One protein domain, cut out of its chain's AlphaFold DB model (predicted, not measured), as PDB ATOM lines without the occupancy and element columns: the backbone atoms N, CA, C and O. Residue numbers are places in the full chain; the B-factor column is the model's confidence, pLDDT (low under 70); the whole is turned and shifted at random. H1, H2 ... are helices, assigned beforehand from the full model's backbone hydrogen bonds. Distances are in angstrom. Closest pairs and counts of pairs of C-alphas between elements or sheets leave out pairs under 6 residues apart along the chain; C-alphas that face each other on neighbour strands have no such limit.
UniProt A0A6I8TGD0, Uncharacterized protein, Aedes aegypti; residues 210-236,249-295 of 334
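What this domain is: This is residues 210 to 236 and 249 to 295 of the 334 residues of an uncharacterized protein of Aedes aegypti (UniProt A0A6I8TGD0). Five helices are strung loosely round an open middle: H1 and H2 make a corner, and H3, H4 and H5 an arch that folds back after H3. The 74 printed residues, all helix by class with helices H1 to H5 in order, are loose, with a radius of gyration of the C-alphas of 15.6 A and spans of 38 by 34 by 30 A.

Where its parts are: H1, residues 210 to 223, begins at C-alpha 210, (-53.087, 22.269, 32.593). H2 is residues 226 to 235; H3, residues 249 to 266, is 25.7 A long. H4 is residues 274 to 283; H5, residues 286 to 294, ends at C-alpha 294, (-32.235, 9.019, 15.022).

How they stand to each other: H1 and H2 are close but not clearly touching, closest at the C-alphas of Leu 223 and Gln 229, 7.0 A. So are H3 and H4, at Leu 252 and Ser 280, 7.1 A, and H4 and H5, at Lys 282 and Thr 288, 7.0 A. Every helix has each O i to N i+4 pair within hydrogen-bond range.

The domain as a whole: Residues 237 to 248 are not printed; C-alphas 236 and 249 are 23.7 A apart. No printed residue is under 70 in pLDDT.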
ATOM      1  N   ARG A 210     -54.544  22.419  32.719       79.88
ATOM      2  CA  ARG A 210     -53.087  22.269  32.593       79.88
ATOM      3  C   ARG A 210     -52.712  20.972  31.883       79.88
ATOM      4  O   ARG A 210     -51.784  20.986  31.075       79.88
ATOM      5  N   ALA A 211     -53.404  19.868  32.175       85.75
ATOM      6  CA  ALA A 211     -53.179  18.584  31.514       85.75
ATOM      7  C   ALA A 211     -53.600  18.633  30.037       85.75
ATOM      8  O   ALA A 211     -52.824  18.245  29.165       85.75
ATOM      9  N   ARG A 212     -54.766  19.215  29.732       85.62
ATOM     10  CA  ARG A 212     -55.251  19.399  28.356       85.62
ATOM     11  C   ARG A 212     -54.293  20.252  27.523       85.62
ATOM     12  O   ARG A 212     -53.924  19.868  26.416       85.62
ATOM     13  N   LYS A 213     -53.795  21.354  28.084       85.81
ATOM     14  CA  LYS A 213     -52.800  22.229  27.444       85.81
ATOM     15  C   LYS A 213     -51.451  21.534  27.241       85.81
ATOM     16  O   LYS A 213     -50.745  21.818  26.274       85.81
ATOM     17  N   GLN A 214     -51.064  20.629  28.143       86.06
ATOM     18  CA  GLN A 214     -49.865  19.802  27.977       86.06
ATOM     19  C   GLN A 214     -50.032  18.784  26.847       86.06
ATOM     20  O   GLN A 214     -49.135  18.695  26.010       86.06
ATOM     21  N   MET A 215     -51.179  18.103  26.775       84.31
ATOM     22  CA  MET A 215     -51.515  17.184  25.683       84.31
ATOM     23  C   MET A 215     -51.562  17.906  24.334       84.31
ATOM     24  O   MET A 215     -50.970  17.443  23.365       84.31
ATOM     25  N   GLU A 216     -52.158  19.098  24.270       85.69
ATOM     26  CA  GLU A 216     -52.185  19.905  23.045       85.69
ATOM     27  C   GLU A 216     -50.771  20.330  22.607       85.69
ATOM     28  O   GLU A 216     -50.419  20.258  21.430       85.69
ATOM     29  N   ARG A 217     -49.912  20.728  23.555       85.94
ATOM     30  CA  ARG A 217     -48.498  21.030  23.274       85.94
ATOM     31  C   ARG A 217     -47.724  19.789  22.826       85.94
ATOM     32  O   ARG A 217     -46.822  19.929  22.004       85.94
ATOM     33  N   ALA A 218     -48.032  18.613  23.369       85.75
ATOM     34  CA  ALA A 218     -47.434  17.350  22.947       85.75
ATOM     35  C   ALA A 218     -47.856  17.004  21.512       85.75
ATOM     36  O   ALA A 218     -46.983  16.806  20.674       85.75
ATOM     37  N   ARG A 219     -49.154  17.099  21.195       86.44
ATOM     38  CA  ARG A 219     -49.702  16.948  19.836       86.44
ATOM     39  C   ARG A 219     -49.040  17.891  18.832       86.44
ATOM     40  O   ARG A 219     -48.560  17.446  17.798       86.44
ATOM     41  N   LYS A 220     -48.912  19.185  19.158       86.56
ATOM     42  CA  LYS A 220     -48.229  20.167  18.290       86.56
ATOM     43  C   LYS A 220     -46.754  19.835  18.057       86.56
ATOM     44  O   LYS A 220     -46.256  20.031  16.955       86.56
ATOM     45  N   ARG A 221     -46.044  19.338  19.076       83.31
ATOM     46  CA  ARG A 221     -44.646  18.900  18.923       83.31
ATOM     47  C   ARG A 221     -44.528  17.632  18.092       83.31
ATOM     48  O   ARG A 221     -43.598  17.547  17.304       83.31
ATOM     49  N   ALA A 222     -45.449  16.691  18.267       85.06
ATOM     50  CA  ALA A 222     -45.480  15.460  17.496       85.06
ATOM     51  C   ALA A 222     -45.748  15.768  16.013       85.06
ATOM     52  O   ALA A 222     -44.981  15.327  15.165       85.06
ATOM     53  N   LEU A 223     -46.706  16.650  15.700       85.44
ATOM     54  CA  LEU A 223     -46.950  17.138  14.332       85.44
ATOM     55  C   LEU A 223     -45.753  17.890  13.730       85.44
ATOM     56  O   LEU A 223     -45.539  17.846  12.526       85.44
ATOM     57  N   GLY A 224     -44.979  18.587  14.567       82.38
ATOM     58  CA  GLY A 224     -43.739  19.263  14.175       82.38
ATOM     59  C   GLY A 224     -42.491  18.376  14.219       82.38
ATOM     60  O   GLY A 224     -41.379  18.904  14.136       82.38
ATOM     61  N   SER A 225     -42.643  17.063  14.422       85.06
ATOM     62  CA  SER A 225     -41.529  16.116  14.348       85.06
ATOM     63  C   SER A 225     -41.041  15.971  12.906       85.06
ATOM     64  O   SER A 225     -41.792  16.184  11.954       85.06
ATOM     65  N   SER A 226     -39.761  15.629  12.743       82.75
ATOM     66  CA  SER A 226     -39.121  15.524  11.427       82.75
ATOM     67  C   SER A 226     -39.808  14.509  10.518       82.75
ATOM     68  O   SER A 226     -39.986  14.820   9.346       82.75
ATOM     69  N   LEU A 227     -40.213  13.362  11.076       84.50
ATOM     70  CA  LEU A 227     -40.890  12.278  10.365       84.50
ATOM     71  C   LEU A 227     -42.259  12.717   9.828       84.50
ATOM     72  O   LEU A 227     -42.551  12.543   8.654       84.50
ATOM     73  N   ILE A 228     -43.095  13.325  10.673       86.12
ATOM     74  CA  ILE A 228     -44.445  13.739  10.260       86.12
ATOM     75  C   ILE A 228     -44.391  14.895   9.268       86.12
ATOM     76  O   ILE A 228     -45.217  14.975   8.362       86.12
ATOM     77  N   GLN A 229     -43.410  15.782   9.415       84.94
ATOM     78  CA  GLN A 229     -43.202  16.854   8.458       84.94
ATOM     79  C   GLN A 229     -42.777  16.317   7.080       84.94
ATOM     80  O   GLN A 229     -43.281  16.805   6.078       84.94
ATOM     81  N   GLU A 230     -41.918  15.298   7.028       86.56
ATOM     82  CA  GLU A 230     -41.482  14.661   5.778       86.56
ATOM     83  C   GLU A 230     -42.630  13.906   5.093       86.56
ATOM     84  O   GLU A 230     -42.872  14.112   3.908       86.56
ATOM     85  N   LEU A 231     -43.437  13.155   5.857       88.12
ATOM     86  CA  LEU A 231     -44.676  12.554   5.339       88.12
ATOM     87  C   LEU A 231     -45.640  13.622   4.807       88.12
ATOM     88  O   LEU A 231     -46.276  13.445   3.775       88.12
ATOM     89  N   LYS A 232     -45.758  14.761   5.495       88.75
ATOM     90  CA  LYS A 232     -46.593  15.870   5.027       88.75
ATOM     91  C   LYS A 232     -46.073  16.455   3.709       88.75
ATOM     92  O   LYS A 232     -46.891  16.806   2.869       88.75
ATOM     93  N   GLU A 233     -44.760  16.591   3.553       87.75
ATOM     94  CA  GLU A 233     -44.117  17.095   2.332       87.75
ATOM     95  C   GLU A 233     -44.271  16.119   1.151       87.75
ATOM     96  O   GLU A 233     -44.404  16.568   0.022       87.75
ATOM     97  N   GLU A 234     -44.322  14.806   1.399       89.50
ATOM     98  CA  GLU A 234     -44.571  13.793   0.360       89.50
ATOM     99  C   GLU A 234     -46.039  13.753  -0.092       89.50
ATOM    100  O   GLU A 234     -46.331  13.648  -1.282       89.50
ATOM    101  N   TYR A 235     -46.979  13.841   0.853       91.75
ATOM    102  CA  TYR A 235     -48.413  13.732   0.559       91.75
ATOM    103  C   TYR A 235     -49.053  15.044   0.089       91.75
ATOM    104  O   TYR A 235     -50.122  15.014  -0.526       91.75
ATOM    105  N   LEU A 236     -48.458  16.196   0.408       90.69
ATOM    106  CA  LEU A 236     -48.952  17.499  -0.028       90.69
ATOM    107  C   LEU A 236     -48.046  18.069  -1.113       90.69
ATOM    108  O   LEU A 236     -46.885  18.362  -0.863       90.69
ATOM    109  N   LEU A 249     -28.906  24.203   9.835       82.50
ATOM    110  CA  LEU A 249     -28.725  25.589   9.397       82.50
ATOM    111  C   LEU A 249     -30.066  26.224   9.007       82.50
ATOM    112  O   LEU A 249     -30.343  27.342   9.433       82.50
ATOM    113  N   GLN A 250     -30.941  25.487   8.320       84.44
ATOM    114  CA  GLN A 250     -32.299  25.943   7.995       84.44
ATOM    115  C   GLN A 250     -33.120  26.253   9.255       84.44
ATOM    116  O   GLN A 250     -33.751  27.304   9.357       84.44
ATOM    117  N   LYS A 251     -33.060  25.383  10.274       82.56
ATOM    118  CA  LYS A 251     -33.723  25.609  11.571       82.56
ATOM    119  C   LYS A 251     -33.178  26.823  12.327       82.56
ATOM    120  O   LYS A 251     -33.919  27.418  13.110       82.56
ATOM    121  N   LEU A 252     -31.897  27.155  12.166       86.06
ATOM    122  CA  LEU A 252     -31.311  28.366  12.749       86.06
ATOM    123  C   LEU A 252     -31.757  29.610  11.984       86.06
ATOM    124  O   LEU A 252     -32.274  30.528  12.611       86.06
ATOM    125  N   SER A 253     -31.663  29.580  10.655       89.62
ATOM    126  CA  SER A 253     -32.102  30.667   9.778       89.62
ATOM    127  C   SER A 253     -33.576  31.017   9.998       89.62
ATOM    128  O   SER A 253     -33.910  32.183  10.178       89.62
ATOM    129  N   ARG A 254     -34.458  30.015  10.126       88.81
ATOM    130  CA  ARG A 254     -35.875  30.248  10.441       88.81
ATOM    131  C   ARG A 254     -36.075  30.970  11.778       88.81
ATOM    132  O   ARG A 254     -36.906  31.863  11.864       88.81
ATOM    133  N   LYS A 255     -35.313  30.613  12.816       89.44
ATOM    134  CA  LYS A 255     -35.398  31.278  14.131       89.44
ATOM    135  C   LYS A 255     -34.854  32.703  14.112       89.44
ATOM    136  O   LYS A 255     -35.309  33.527  14.898       89.44
ATOM    137  N   GLU A 256     -33.844  32.963  13.289       89.94
ATOM    138  CA  GLU A 256     -33.309  34.311  13.083       89.94
ATOM    139  C   GLU A 256     -34.342  35.178  12.366       89.94
ATOM    140  O   GLU A 256     -34.675  36.240  12.880       89.94
ATOM    141  N   ARG A 257     -34.967  34.656  11.306       93.25
ATOM    142  CA  ARG A 257     -36.070  35.319  10.605       93.25
ATOM    143  C   ARG A 257     -37.266  35.605  11.514       93.25
ATOM    144  O   ARG A 257     -37.758  36.722  11.539       93.25
ATOM    145  N   GLU A 258     -37.693  34.640  12.330       92.56
ATOM    146  CA  GLU A 258     -38.770  34.849  13.315       92.56
ATOM    147  C   GLU A 258     -38.424  35.950  14.336       92.56
ATOM    148  O   GLU A 258     -39.311  36.650  14.830       92.56
ATOM    149  N   ARG A 259     -37.136  36.118  14.674       92.62
ATOM    150  CA  ARG A 259     -36.690  37.229  15.520       92.62
ATOM    151  C   ARG A 259     -36.752  38.545  14.757       92.62
ATOM    152  O   ARG A 259     -37.285  39.497  15.309       92.62
ATOM    153  N   GLU A 260     -36.223  38.603  13.542       94.62
ATOM    154  CA  GLU A 260     -36.258  39.802  12.694       94.62
ATOM    155  C   GLU A 260     -37.697  40.280  12.484       94.62
ATOM    156  O   GLU A 260     -38.003  41.430  12.773       94.62
ATOM    157  N   GLU A 261     -38.613  39.371  12.142       96.62
ATOM    158  CA  GLU A 261     -40.042  39.663  11.985       96.62
ATOM    159  C   GLU A 261     -40.660  40.252  13.265       96.62
ATOM    160  O   GLU A 261     -41.501  41.151  13.208       96.62
ATOM    161  N   TYR A 262     -40.240  39.778  14.442       96.25
ATOM    162  CA  TYR A 262     -40.662  40.362  15.712       96.25
ATOM    163  C   TYR A 262     -40.060  41.759  15.924       96.25
ATOM    164  O   TYR A 262     -40.778  42.687  16.295       96.25
ATOM    165  N   GLU A 263     -38.756  41.920  15.705       96.19
ATOM    166  CA  GLU A 263     -38.061  43.196  15.887       96.19
ATOM    167  C   GLU A 263     -38.602  44.274  14.943       96.19
ATOM    168  O   GLU A 263     -38.759  45.412  15.370       96.19
ATOM    169  N   GLU A 264     -38.955  43.922  13.708       95.69
ATOM    170  CA  GLU A 264     -39.591  44.812  12.733       95.69
ATOM    171  C   GLU A 264     -41.023  45.162  13.135       95.69
ATOM    172  O   GLU A 264     -41.409  46.331  13.133       95.69
ATOM    173  N   LYS A 265     -41.816  44.167  13.548       97.75
ATOM    174  CA  LYS A 265     -43.216  44.375  13.941       97.75
ATOM    175  C   LYS A 265     -43.361  45.238  15.191       97.75
ATOM    176  O   LYS A 265     -44.313  46.009  15.298       97.75
ATOM    177  N   TYR A 266     -42.453  45.080  16.149       96.00
ATOM    178  CA  TYR A 266     -42.485  45.785  17.430       96.00
ATOM    179  C   TYR A 266     -41.429  46.892  17.538       96.00
ATOM    180  O   TYR A 266     -41.327  47.516  18.592       96.00
ATOM    181  N   LEU A 267     -40.651  47.131  16.475       94.31
ATOM    182  CA  LEU A 267     -39.591  48.143  16.360       94.31
ATOM    183  C   LEU A 267     -38.618  48.169  17.555       94.31
ATOM    184  O   LEU A 267     -38.133  49.224  17.966       94.31
ATOM    185  N   THR A 268     -38.333  47.005  18.147       94.00
ATOM    186  CA  THR A 268     -37.486  46.866  19.343       94.00
ATOM    187  C   THR A 268     -36.584  45.641  19.238       94.00
ATOM    188  O   THR A 268     -37.041  44.555  18.897       94.00
ATOM    189  N   ARG A 269     -35.290  45.801  19.552       93.81
ATOM    190  CA  ARG A 269     -34.300  44.711  19.477       93.81
ATOM    191  C   ARG A 269     -34.407  43.747  20.657       93.81
ATOM    192  O   ARG A 269     -34.484  44.190  21.806       93.81
ATOM    193  N   LEU A 270     -34.298  42.439  20.402       92.31
ATOM    194  CA  LEU A 270     -34.300  41.416  21.451       92.31
ATOM    195  C   LEU A 270     -32.876  41.102  21.951       92.31
ATOM    196  O   LEU A 270     -32.005  40.720  21.165       92.31
ATOM    197  N   PRO A 271     -32.604  41.177  23.269       92.12
ATOM    198  CA  PRO A 271     -31.300  40.813  23.806       92.12
ATOM    199  C   PRO A 271     -31.082  39.294  23.757       92.12
ATOM    200  O   PRO A 271     -31.922  38.502  24.182       92.12
ATOM    201  N   ILE A 272     -29.907  38.872  23.289       90.62
ATOM    202  CA  ILE A 272     -29.539  37.452  23.207       90.62
ATOM    203  C   ILE A 272     -28.948  36.992  24.537       90.62
ATOM    204  O   ILE A 272     -27.923  37.513  24.986       90.62
ATOM    205  N   THR A 273     -29.530  35.959  25.150       93.50
ATOM    206  CA  THR A 273     -28.965  35.380  26.373       93.50
ATOM    207  C   THR A 273     -27.775  34.460  26.074       93.50
ATOM    208  O   THR A 273     -27.653  33.862  24.999       93.50
ATOM    209  N   LYS A 274     -26.882  34.273  27.059       93.69
ATOM    210  CA  LYS A 274     -25.769  33.306  26.946       93.69
ATOM    211  C   LYS A 274     -26.269  31.872  26.717       93.69
ATOM    212  O   LYS A 274     -25.603  31.101  26.026       93.69
ATOM    213  N   ALA A 275     -27.429  31.524  27.276       91.75
ATOM    214  CA  ALA A 275     -28.047  30.214  27.097       91.75
ATOM    215  C   ALA A 275     -28.480  29.992  25.640       91.75
ATOM    216  O   ALA A 275     -28.199  28.931  25.080       91.75
ATOM    217  N   ASP A 276     -29.063  31.009  25.001       88.38
ATOM    218  CA  ASP A 276     -29.486  30.939  23.599       88.38
ATOM    219  C   ASP A 276     -28.293  30.817  22.655       88.38
ATOM    220  O   ASP A 276     -28.293  29.966  21.766       88.38
ATOM    221  N   LYS A 277     -27.223  31.580  22.911       89.62
ATOM    222  CA  LYS A 277     -25.969  31.487  22.145       89.62
ATOM    223  C   LYS A 277     -25.303  30.115  22.275       89.62
ATOM    224  O   LYS A 277     -24.673  29.626  21.341       89.62
ATOM    225  N   HIS A 278     -25.416  29.474  23.436       89.44
ATOM    226  CA  HIS A 278     -24.925  28.111  23.620       89.44
ATOM    227  C   HIS A 278     -25.825  27.081  22.922       89.44
ATOM    228  O   HIS A 278     -25.322  26.113  22.354       89.44
ATOM    229  N   ARG A 279     -27.146  27.295  22.915       85.75
ATOM    230  CA  ARG A 279     -28.103  26.436  22.209       85.75
ATOM    231  C   ARG A 279     -27.924  26.502  20.692       85.75
ATOM    232  O   ARG A 279     -27.959  25.449  20.064       85.75
ATOM    233  N   SER A 280     -27.697  27.686  20.121       86.62
ATOM    234  CA  SER A 280     -27.429  27.830  18.683       86.62
ATOM    235  C   SER A 280     -26.135  27.123  18.280       86.62
ATOM    236  O   SER A 280     -26.142  26.336  17.343       86.62
ATOM    237  N   ARG A 281     -25.061  27.290  19.065       86.69
ATOM    238  CA  ARG A 281     -23.785  26.579  18.864       86.69
ATOM    239  C   ARG A 281     -23.914  25.066  18.959       86.69
ATOM    240  O   ARG A 281     -23.247  24.359  18.222       86.69
ATOM    241  N   LYS A 282     -24.740  24.556  19.876       84.12
ATOM    242  CA  LYS A 282     -24.975  23.112  19.996       84.12
ATOM    243  C   LYS A 282     -25.664  22.546  18.767       84.12
ATOM    244  O   LYS A 282     -25.300  21.460  18.354       84.12
ATOM    245  N   LEU A 283     -26.599  23.286  18.176       79.25
ATOM    246  CA  LEU A 283     -27.372  22.842  17.014       79.25
ATOM    247  C   LEU A 283     -26.487  22.590  15.778       79.25
ATOM    248  O   LEU A 283     -26.834  21.768  14.941       79.25
ATOM    249  N   THR A 284     -25.317  23.233  15.696       77.19
ATOM    250  CA  THR A 284     -24.333  23.024  14.621       77.19
ATOM    251  C   THR A 284     -23.320  21.907  14.915       77.19
ATOM    252  O   THR A 284     -22.385  21.724  14.141       77.19
ATOM    253  N   THR A 285     -23.433  21.188  16.039       81.62
ATOM    254  CA  THR A 285     -22.484  20.114  16.394       81.62
ATOM    255  C   THR A 285     -22.916  18.759  15.833       81.62
ATOM    256  O   THR A 285     -24.098  18.427  15.812       81.62
ATOM    257  N   LEU A 286     -21.947  17.930  15.425       73.81
ATOM    258  CA  LEU A 286     -22.197  16.598  14.847       73.81
ATOM    259  C   LEU A 286     -23.045  15.678  15.742       73.81
ATOM    260  O   LEU A 286     -23.865  14.920  15.236       73.81
ATOM    261  N   GLY A 287     -22.903  15.774  17.069       76.75
ATOM    262  CA  GLY A 287     -23.662  14.942  18.009       76.75
ATOM    263  C   GLY A 287     -25.167  15.226  18.014       76.75
ATOM    264  O   GLY A 287     -25.960  14.303  18.150       76.75
ATOM    265  N   THR A 288     -25.579  16.483  17.819       72.88
ATOM    266  CA  THR A 288     -27.005  16.835  17.724       72.88
ATOM    267  C   THR A 288     -27.592  16.536  16.352       72.88
ATOM    268  O   THR A 288     -28.786  16.289  16.260       72.88
ATOM    269  N   LEU A 289     -26.765  16.539  15.299       72.69
ATOM    270  CA  LEU A 289     -27.184  16.133  13.954       72.69
ATOM    271  C   LEU A 289     -27.500  14.634  13.898       72.69
ATOM    272  O   LEU A 289     -28.502  14.245  13.309       72.69
ATOM    273  N   GLY A 290     -26.676  13.805  14.553       75.69
ATOM    274  CA  GLY A 290     -26.939  12.371  14.692       75.69
ATOM    275  C   GLY A 290     -28.223  12.094  15.475       75.69
ATOM    276  O   GLY A 290     -29.060  11.330  15.012       75.69
ATOM    277  N   ASP A 291     -28.414  12.782  16.606       73.06
ATOM    278  CA  ASP A 291     -29.626  12.644  17.422       73.06
ATOM    279  C   ASP A 291     -30.884  13.121  16.672       73.06
ATOM    280  O   ASP A 291     -31.940  12.525  16.809       73.06
ATOM    281  N   GLU A 292     -30.788  14.139  15.810       72.75
ATOM    282  CA  GLU A 292     -31.899  14.582  14.953       72.75
ATOM    283  C   GLU A 292     -32.276  13.551  13.878       72.75
ATOM    284  O   GLU A 292     -33.457  13.413  13.559       72.75
ATOM    285  N   LEU A 293     -31.297  12.817  13.346       73.75
ATOM    286  CA  LEU A 293     -31.527  11.746  12.376       73.75
ATOM    287  C   LEU A 293     -32.146  10.502  13.036       73.75
ATOM    288  O   LEU A 293     -32.937   9.803  12.414       73.75
ATOM    289  N   THR A 294     -31.788  10.222  14.294       76.31
ATOM    290  CA  THR A 294     -32.235   9.019  15.022       76.31
ATOM    291  C   THR A 294     -33.410   9.255  15.973       76.31
ATOM    292  O   THR A 294     -33.992   8.301  16.485       76.31
ATOM    293  N   SER A 295     -33.768  10.510  16.251       70.94
ATOM    294  CA  SER A 295     -34.886  10.866  17.126       70.94
ATOM    295  C   SER A 295     -36.190  10.901  16.333       70.94
ATOM    296  O   SER A 295     -36.594  11.944  15.823       70.94
TER     297      SER A 295